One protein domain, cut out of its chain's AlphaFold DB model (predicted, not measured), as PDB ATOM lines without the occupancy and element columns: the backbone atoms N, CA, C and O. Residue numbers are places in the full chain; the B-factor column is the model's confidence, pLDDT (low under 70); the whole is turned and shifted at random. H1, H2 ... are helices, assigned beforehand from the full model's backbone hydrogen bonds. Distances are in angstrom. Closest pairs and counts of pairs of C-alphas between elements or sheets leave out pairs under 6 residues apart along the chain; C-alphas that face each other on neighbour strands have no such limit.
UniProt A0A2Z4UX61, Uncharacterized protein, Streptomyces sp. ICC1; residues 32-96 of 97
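Overview. This is residues 32 to 96 of the 97 residues of an uncharacterized protein of Streptomyces sp. ICC1 (UniProt A0A2Z4UX61). Three helices stand together as an elongated bundle, their centres making a triangle, with H3 packed on both H1 and H2 and running opposite to them. H1 and H2 run the same way, and between them residues 51 to 59 fold back along the bundle, while H2 and H3 form a helical hairpin. The printed part has 65 residues, with three named helices in the order H1, H2, H3 and no named strand, and its class is all helix. It is compact, with a radius of gyration of the C-alphas of 10.7 A, and the C-alphas span 34 by 20 by 15 A along their three main axes.

Arrangement. H1, residues 32 to 50, H2, residues 60 to 73, and H3, residues 79 to 95, form the bundle, a group of helices that touch one another. H1 and H2 touch, and their closest C-alphas, those of Val 41 and Trp 60, are 5.8 A apart. They run the same way at a steep tilt of 36 degrees, only just beyond shallow. H1 and H3 touch, with the C-alphas of Cys 37 and Cys 95 the closest at 5.1 A; they run opposite ways at a shallow tilt of 26 degrees. H2 and H3, a helical hairpin, touch, with the C-alphas of Arg 64 and Val 88 the closest at 5.4 A. They run opposite ways at a shallow tilt of 29 degrees. With 2 of these 3 pairs at a shallow tilt, the helix packing is mostly aligned, but only just. Every backbone O i to N i+4 pair is within hydrogen-bond range in H1, H2 and H3.

Along the chain. H1 runs from Ala 32, whose C-alpha is at (-48.544, -5.413, 43.556), to Asn 50, 27.1 A from first to last C-alpha. With 19 residues it is the longest helix. H2 runs from Trp 60, with its C-alpha at (-44.315, -9.213, 28.757), to Ser 73, over 20.0 A. H3 runs from Pro 79 to Cys 95, over 23.5 A, and its last C-alpha is at (-42.319, -6.934, 34.826).

Size, cuts and confidence. The two C-alphas farthest apart are those of Ala 32 and Trp 76, at 34.1 A, while those of Ala 32 and Ala 96, the first and last printed, are 13.2 A apart. The printed part has no cut. The link from H1 to H2, 9 residues, is short, and the link from H2 to H3, 5 residues, is tight. The mean pLDDT of the printed part is 90.3, and residues 32 to 35 are under 70.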
ATOM      1  N   ALA A  32     -48.493  -6.642  44.327       52.59
ATOM      2  CA  ALA A  32     -48.544  -5.413  43.556       52.59
ATOM      3  C   ALA A  32     -47.741  -5.433  42.237       52.59
ATOM      4  O   ALA A  32     -48.290  -4.926  41.259       52.59
ATOM      5  N   PRO A  33     -46.522  -6.011  42.128       60.31
ATOM      6  CA  PRO A  33     -45.739  -5.887  40.894       60.31
ATOM      7  C   PRO A  33     -46.272  -6.776  39.757       60.31
ATOM      8  O   PRO A  33     -46.268  -6.387  38.596       60.31
ATOM      9  N   LEU A  34     -46.819  -7.953  40.075       61.53
ATOM     10  CA  LEU A  34     -47.360  -8.870  39.062       61.53
ATOM     11  C   LEU A  34     -48.736  -8.438  38.542       61.53
ATOM     12  O   LEU A  34     -49.001  -8.578  37.347       61.53
ATOM     13  N   ALA A  35     -49.606  -7.909  39.413       66.69
ATOM     14  CA  ALA A  35     -50.894  -7.356  38.992       66.69
ATOM     15  C   ALA A  35     -50.687  -6.165  38.041       66.69
ATOM     16  O   ALA A  35     -51.221  -6.162  36.934       66.69
ATOM     17  N   THR A  36     -49.803  -5.238  38.418       83.94
ATOM     18  CA  THR A  36     -49.457  -4.077  37.586       83.94
ATOM     19  C   THR A  36     -48.761  -4.470  36.285       83.94
ATOM     20  O   THR A  36     -49.099  -3.928  35.238       83.94
ATOM     21  N   CYS A  37     -47.872  -5.470  36.293       89.50
ATOM     22  CA  CYS A  37     -47.278  -5.981  35.059       89.50
ATOM     23  C   CYS A  37     -48.340  -6.487  34.066       89.50
ATOM     24  O   CYS A  37     -48.295  -6.158  32.880       89.50
ATOM     25  N   ARG A  38     -49.325  -7.270  34.533       90.69
ATOM     26  CA  ARG A  38     -50.393  -7.783  33.657       90.69
ATOM     27  C   ARG A  38     -51.252  -6.661  33.074       90.69
ATOM     28  O   ARG A  38     -51.620  -6.755  31.903       90.69
ATOM     29  N   ASP A  39     -51.523  -5.615  33.852       92.94
ATOM     30  CA  ASP A  39     -52.270  -4.442  33.387       92.94
ATOM     31  C   ASP A  39     -51.512  -3.692  32.288       92.94
ATOM     32  O   ASP A  39     -52.091  -3.368  31.247       92.94
ATOM     33  N   VAL A  40     -50.203  -3.480  32.468       93.62
ATOM     34  CA  VAL A  40     -49.367  -2.840  31.445       93.62
ATOM     35  C   VAL A  40     -49.299  -3.708  30.192       93.62
ATOM     36  O   VAL A  40     -49.520  -3.197  29.101       93.62
ATOM     37  N   VAL A  41     -49.111  -5.027  30.313       95.06
ATOM     38  CA  VAL A  41     -49.141  -5.946  29.160       95.06
ATOM     39  C   VAL A  41     -50.453  -5.829  28.383       95.06
ATOM     40  O   VAL A  41     -50.436  -5.742  27.153       95.06
ATOM     41  N   ALA A  42     -51.594  -5.814  29.075       95.50
ATOM     42  CA  ALA A  42     -52.898  -5.683  28.434       95.50
ATOM     43  C   ALA A  42     -53.053  -4.327  27.728       95.50
ATOM     44  O   ALA A  42     -53.497  -4.286  26.576       95.50
ATOM     45  N   ARG A  43     -52.638  -3.236  28.382       95.38
ATOM     46  CA  ARG A  43     -52.664  -1.884  27.813       95.38
ATOM     47  C   ARG A  43     -51.789  -1.780  26.567       95.38
ATOM     48  O   ARG A  43     -52.290  -1.392  25.516       95.38
ATOM     49  N   THR A  44     -50.540  -2.237  26.637       96.38
ATOM     50  CA  THR A  44     -49.598  -2.199  25.510       96.38
ATOM     51  C   THR A  44     -50.104  -3.013  24.322       96.38
ATOM     52  O   THR A  44     -49.960  -2.595  23.174       96.38
ATOM     53  N   LYS A  45     -50.742  -4.167  24.568       97.06
ATOM     54  CA  LYS A  45     -51.402  -4.947  23.509       97.06
ATOM     55  C   LYS A  45     -52.556  -4.177  22.866       97.06
ATOM     56  O   LYS A  45     -52.701  -4.224  21.644       97.06
ATOM     57  N   GLY A  46     -53.354  -3.476  23.669       96.12
ATOM     58  CA  GLY A  46     -54.414  -2.593  23.185       96.12
ATOM     59  C   GLY A  46     -53.866  -1.479  22.294       96.12
ATOM     60  O   GLY A  46     -54.335  -1.309  21.172       96.12
ATOM     61  N   ASP A  47     -52.816  -0.791  22.743       94.69
ATOM     62  CA  ASP A  47     -52.180   0.298  21.995       94.69
ATOM     63  C   ASP A  47     -51.565  -0.188  20.677       94.69
ATOM     64  O   ASP A  47     -51.760   0.432  19.633       94.69
ATOM     65  N   LEU A  48     -50.906  -1.351  20.689       95.38
ATOM     66  CA  LEU A  48     -50.409  -2.018  19.485       95.38
ATOM     67  C   LEU A  48     -51.533  -2.349  18.495       95.38
ATOM     68  O   LEU A  48     -51.399  -2.102  17.296       95.38
ATOM     69  N   SER A  49     -52.655  -2.883  18.984       96.19
ATOM     70  CA  SER A  49     -53.815  -3.192  18.144       96.19
ATOM     71  C   SER A  49     -54.423  -1.928  17.532       96.19
ATOM     72  O   SER A  49     -54.714  -1.907  16.337       96.19
ATOM     73  N   ASN A  50     -54.573  -0.865  18.324       93.31
ATOM     74  CA  ASN A  50     -55.089   0.427  17.864       93.31
ATOM     75  C   ASN A  50     -54.159   1.086  16.837       93.31
ATOM     76  O   ASN A  50     -54.621   1.776  15.932       93.31
ATOM     77  N   ALA A  51     -52.854   0.843  16.952       89.94
ATOM     78  CA  ALA A  51     -51.846   1.311  16.014       89.94
ATOM     79  C   ALA A  51     -51.741   0.454  14.732       89.94
ATOM     80  O   ALA A  51     -50.898   0.732  13.881       89.94
ATOM     81  N   GLY A  52     -52.576  -0.582  14.578       91.88
ATOM     82  CA  GLY A  52     -52.585  -1.462  13.405       91.88
ATOM     83  C   GLY A  52     -51.512  -2.556  13.420       91.88
ATOM     84  O   GLY A  52     -51.285  -3.202  12.400       91.88
ATOM     85  N   ALA A  53     -50.867  -2.792  14.564       94.00
ATOM     86  CA  ALA A  53     -49.837  -3.810  14.754       94.00
ATOM     87  C   ALA A  53     -50.189  -4.778  15.903       94.00
ATOM     88  O   ALA A  53     -49.419  -4.906  16.859       94.00
ATOM     89  N   PRO A  54     -51.351  -5.459  15.853       95.12
ATOM     90  CA  PRO A  54     -51.768  -6.362  16.920       95.12
ATOM     91  C   PRO A  54     -50.750  -7.491  17.130       95.12
ATOM     92  O   PRO A  54     -50.132  -7.987  16.187       95.12
ATOM     93  N   THR A  55     -50.600  -7.929  18.381       95.62
ATOM     94  CA  THR A  55     -49.708  -9.033  18.755       95.62
ATOM     95  C   THR A  55     -50.453 -10.132  19.507       95.62
ATOM     96  O   THR A  55     -51.280  -9.864  20.382       95.62
ATOM     97  N   ASN A  56     -50.103 -11.383  19.206       94.75
ATOM     98  CA  ASN A  56     -50.604 -12.571  19.902       94.75
ATOM     99  C   ASN A  56     -49.736 -12.955  21.116       94.75
ATOM    100  O   ASN A  56     -50.006 -13.959  21.771       94.75
ATOM    101  N   ALA A  57     -48.694 -12.173  21.412       93.94
ATOM    102  CA  ALA A  57     -47.824 -12.389  22.560       93.94
ATOM    103  C   ALA A  57     -48.595 -12.277  23.886       93.94
ATOM    104  O   ALA A  57     -49.492 -11.440  24.033       93.94
ATOM    105  N   ASN A  58     -48.235 -13.119  24.853       88.12
ATOM    106  CA  ASN A  58     -48.847 -13.141  26.188       88.12
ATOM    107  C   ASN A  58     -47.829 -12.905  27.308       88.12
ATOM    108  O   ASN A  58     -48.211 -12.505  28.403       88.12
ATOM    109  N   ASP A  59     -46.548 -13.122  27.031       91.31
ATOM    110  CA  ASP A  59     -45.441 -12.759  27.897       91.31
ATOM    111  C   ASP A  59     -45.043 -11.291  27.687       91.31
ATOM    112  O   ASP A  59     -45.094 -10.742  26.581       91.31
ATOM    113  N   TRP A  60     -44.640 -10.637  28.776       93.12
ATOM    114  CA  TRP A  60     -44.315  -9.213  28.757       93.12
ATOM    115  C   TRP A  60     -43.105  -8.900  27.863       93.12
ATOM    116  O   TRP A  60     -43.051  -7.830  27.259       93.12
ATOM    117  N   GLN A  61     -42.161  -9.839  27.730       95.62
ATOM    118  CA  GLN A  61     -40.942  -9.685  26.931       95.62
ATOM    119  C   GLN A  61     -41.266  -9.595  25.440       95.62
ATOM    120  O   GLN A  61     -40.801  -8.676  24.763       95.62
ATOM    121  N   ALA A  62     -42.097 -10.500  24.923       96.00
ATOM    122  CA  ALA A  62     -42.519 -10.486  23.531       96.00
ATOM    123  C   ALA A  62     -43.454  -9.309  23.222       96.00
ATOM    124  O   ALA A  62     -43.345  -8.724  22.143       96.00
ATOM    125  N   VAL A  63     -44.324  -8.904  24.159       96.38
ATOM    126  CA  VAL A  63     -45.147  -7.689  23.999       96.38
ATOM    127  C   VAL A  63     -44.265  -6.442  23.930       96.38
ATOM    128  O   VAL A  63     -44.420  -5.637  23.009       96.38
ATOM    129  N   ARG A  64     -43.272  -6.320  24.819       95.88
ATOM    130  CA  ARG A  64     -42.283  -5.237  24.775       95.88
ATOM    131  C   ARG A  64     -41.507  -5.239  23.461       95.88
ATOM    132  O   ARG A  64     -41.346  -4.189  22.849       95.88
ATOM    133  N   ALA A  65     -41.052  -6.403  23.002       96.56
ATOM    134  CA  ALA A  65     -40.325  -6.526  21.741       96.56
ATOM    135  C   ALA A  65     -41.190  -6.130  20.533       96.56
ATOM    136  O   ALA A  65     -40.698  -5.472  19.618       96.56
ATOM    137  N   ALA A  66     -42.477  -6.491  20.524       96.31
ATOM    138  CA  ALA A  66     -43.416  -6.078  19.483       96.31
ATOM    139  C   ALA A  66     -43.616  -4.555  19.474       96.31
ATOM    140  O   ALA A  66     -43.507  -3.934  18.416       96.31
ATOM    141  N   ALA A  67     -43.809  -3.946  20.647       95.75
ATOM    142  CA  ALA A  67     -43.893  -2.495  20.795       95.75
ATOM    143  C   ALA A  67     -42.607  -1.793  20.329       95.75
ATOM    144  O   ALA A  67     -42.672  -0.864  19.531       95.75
ATOM    145  N   GLN A  68     -41.428  -2.288  20.719       95.94
ATOM    146  CA  GLN A  68     -40.141  -1.748  20.260       95.94
ATOM    147  C   GLN A  68     -39.968  -1.849  18.739       95.94
ATOM    148  O   GLN A  68     -39.511  -0.899  18.109       95.94
ATOM    149  N   ARG A  69     -40.360  -2.973  18.127       95.62
ATOM    150  CA  ARG A  69     -40.342  -3.121  16.661       95.62
ATOM    151  C   ARG A  69     -41.251  -2.098  15.992       95.62
ATOM    152  O   ARG A  69     -40.822  -1.457  15.038       95.62
ATOM    153  N   PHE A  70     -42.464  -1.913  16.512       94.75
ATOM    154  CA  PHE A  70     -43.395  -0.919  15.991       94.75
ATOM    155  C   PHE A  70     -42.809   0.499  16.058       94.75
ATOM    156  O   PHE A  70     -42.839   1.210  15.055       94.75
ATOM    157  N   LEU A  71     -42.226   0.880  17.200       94.88
ATOM    158  CA  LEU A  71     -41.592   2.188  17.410       94.88
ATOM    159  C   LEU A  71     -40.404   2.420  16.471       94.88
ATOM    160  O   LEU A  71     -40.296   3.486  15.873       94.88
ATOM    161  N   ASN A  72     -39.556   1.406  16.279       94.31
ATOM    162  CA  ASN A  72     -38.418   1.486  15.360       94.31
ATOM    163  C   ASN A  72     -38.860   1.695  13.903       94.31
ATOM    164  O   ASN A  72     -38.176   2.380  13.146       94.31
ATOM    165  N   SER A  73     -39.999   1.122  13.505       92.81
ATOM    166  CA  SER A  73     -40.578   1.328  12.172       92.81
ATOM    167  C   SER A  73     -41.359   2.644  12.034       92.81
ATOM    168  O   SER A  73     -41.598   3.072  10.908       92.81
ATOM    169  N   HIS A  74     -41.723   3.303  13.142       89.94
ATOM    170  CA  HIS A  74     -42.525   4.533  13.161       89.94
ATOM    171  C   HIS A  74     -41.916   5.611  14.084       89.94
ATOM    172  O   HIS A  74     -42.527   5.988  15.084       89.94
ATOM    173  N   PRO A  75     -40.736   6.173  13.753       79.81
ATOM    174  CA  PRO A  75     -40.023   7.101  14.637       79.81
ATOM    175  C   PRO A  75     -40.631   8.517  14.696       79.81
ATOM    176  O   PRO A  75     -40.023   9.430  15.242       79.81
ATOM    177  N   TRP A  76     -41.812   8.745  14.113       78.62
ATOM    178  CA  TRP A  76     -42.342  10.089  13.834       78.62
ATOM    179  C   TRP A  76     -43.034  10.748  15.040       78.62
ATOM    180  O   TRP A  76     -43.619  11.819  14.906       78.62
ATOM    181  N   GLY A  77     -42.964  10.127  16.224       80.25
ATOM    182  CA  GLY A  77     -43.337  10.754  17.495       80.25
ATOM    183  C   GLY A  77     -44.827  11.071  17.656       80.25
ATOM    184  O   GLY A  77     -45.171  12.007  18.375       80.25
ATOM    185  N   SER A  78     -45.716  10.308  17.012       88.56
ATOM    186  CA  SER A  78     -47.165  10.430  17.204       88.56
ATOM    187  C   SER A  78     -47.573  10.137  18.660       88.56
ATOM    188  O   SER A  78     -46.873   9.383  19.347       88.56
ATOM    189  N   PRO A  79     -48.728  10.639  19.136       89.44
ATOM    190  CA  PRO A  79     -49.215  10.346  20.487       89.44
ATOM    191  C   PRO A  79     -49.266   8.843  20.814       89.44
ATOM    192  O   PRO A  79     -48.904   8.441  21.915       89.44
ATOM    193  N   GLY A  80     -49.630   7.999  19.838       88.50
ATOM    194  CA  GLY A  80     -49.632   6.540  19.999       88.50
ATOM    195  C   GLY A  80     -48.229   5.949  20.176       88.50
ATOM    196  O   GLY A  80     -48.024   5.099  21.036       88.50
ATOM    197  N   THR A  81     -47.234   6.439  19.429       92.06
ATOM    198  CA  THR A  81     -45.834   6.008  19.611       92.06
ATOM    199  C   THR A  81     -45.247   6.490  20.942       92.06
ATOM    200  O   THR A  81     -44.487   5.767  21.574       92.06
ATOM    201  N   GLN A  82     -45.643   7.668  21.435       92.94
ATOM    202  CA  GLN A  82     -45.220   8.148  22.755       92.94
ATOM    203  C   GLN A  82     -45.817   7.297  23.886       92.94
ATOM    204  O   GLN A  82     -45.102   6.932  24.820       92.94
ATOM    205  N   ALA A  83     -47.099   6.931  23.778       92.31
ATOM    206  CA  ALA A  83     -47.746   6.011  24.711       92.31
ATOM    207  C   ALA A  83     -47.061   4.636  24.708       92.31
ATOM    208  O   ALA A  83     -46.663   4.153  25.765       92.31
ATOM    209  N   LEU A  84     -46.808   4.066  23.523       94.12
ATOM    210  CA  LEU A  84     -46.081   2.801  23.384       94.12
ATOM    211  C   LEU A  84     -44.655   2.871  23.946       94.12
ATOM    212  O   LEU A  84     -44.187   1.906  24.545       94.12
ATOM    213  N   GLN A  85     -43.960   4.000  23.791       94.50
ATOM    214  CA  GLN A  85     -42.623   4.186  24.355       94.50
ATOM    215  C   GLN A  85     -42.647   4.186  25.888       94.50
ATOM    216  O   GLN A  85     -41.790   3.556  26.508       94.50
ATOM    217  N   ARG A  86     -43.625   4.863  26.502       94.19
ATOM    218  CA  ARG A  86     -43.840   4.818  27.957       94.19
ATOM    219  C   ARG A  86     -44.137   3.389  28.409       94.19
ATOM    220  O   ARG A  86     -43.508   2.896  29.337       94.19
ATOM    221  N   ASP A  87     -45.045   2.721  27.716       94.50
ATOM    222  CA  ASP A  87     -45.454   1.348  27.991       94.50
ATOM    223  C   ASP A  87     -44.278   0.356  27.929       94.50
ATOM    224  O   ASP A  87     -44.128  -0.480  28.814       94.50
ATOM    225  N   VAL A  88     -43.380   0.489  26.948       94.50
ATOM    226  CA  VAL A  88     -42.144  -0.311  26.858       94.50
ATOM    227  C   VAL A  88     -41.246  -0.136  28.085       94.50
ATOM    228  O   VAL A  88     -40.656  -1.119  28.544       94.50
ATOM    229  N   ASN A  89     -41.133   1.088  28.603       93.31
ATOM    230  CA  ASN A  89     -40.334   1.373  29.793       93.31
ATOM    231  C   ASN A  89     -40.998   0.775  31.042       93.31
ATOM    232  O   ASN A  89     -40.344   0.044  31.780       93.31
ATOM    233  N   GLU A  90     -42.307   0.988  31.213       92.50
ATOM    234  CA  GLU A  90     -43.082   0.432  32.331       92.50
ATOM    235  C   GLU A  90     -43.058  -1.104  32.343       92.50
ATOM    236  O   GLU A  90     -42.909  -1.705  33.403       92.50
ATOM    237  N   LEU A  91     -43.121  -1.764  31.179       92.50
ATOM    238  CA  LEU A  91     -42.939  -3.218  31.087       92.50
ATOM    239  C   LEU A  91     -41.560  -3.649  31.602       92.50
ATOM    240  O   LEU A  91     -41.446  -4.684  32.247       92.50
ATOM    241  N   GLY A  92     -40.502  -2.886  31.323       90.00
ATOM    242  CA  GLY A  92     -39.167  -3.179  31.846       90.00
ATOM    243  C   GLY A  92     -39.075  -3.016  33.361       90.00
ATOM    244  O   GLY A  92     -38.510  -3.876  34.023       90.00
ATOM    245  N   GLU A  93     -39.644  -1.944  33.903       89.38
ATOM    246  CA  GLU A  93     -39.554  -1.619  35.330       89.38
ATOM    247  C   GLU A  93     -40.464  -2.491  36.205       89.38
ATOM    248  O   GLU A  93     -40.082  -2.873  37.307       89.38
ATOM    249  N   LEU A  94     -41.667  -2.816  35.724       88.25
ATOM    250  CA  LEU A  94     -42.692  -3.494  36.521       88.25
ATOM    251  C   LEU A  94     -42.722  -5.011  36.307       88.25
ATOM    252  O   LEU A  94     -43.152  -5.741  37.200       88.25
ATOM    253  N   CYS A  95     -42.278  -5.504  35.145       85.88
ATOM    254  CA  CYS A  95     -42.319  -6.934  34.826       85.88
ATOM    255  C   CYS A  95     -40.972  -7.661  34.939       85.88
ATOM    256  O   CYS A  95     -40.958  -8.892  34.860       85.88
ATOM    257  N   ALA A  96     -39.858  -6.942  35.114       79.88
ATOM    258  CA  ALA A  96     -38.520  -7.518  35.274       79.88
ATOM    259  C   ALA A  96     -37.876  -7.137  36.628       79.88
ATOM    260  O   ALA A  96     -36.892  -6.396  36.626       79.88
TER     261      ALA A  96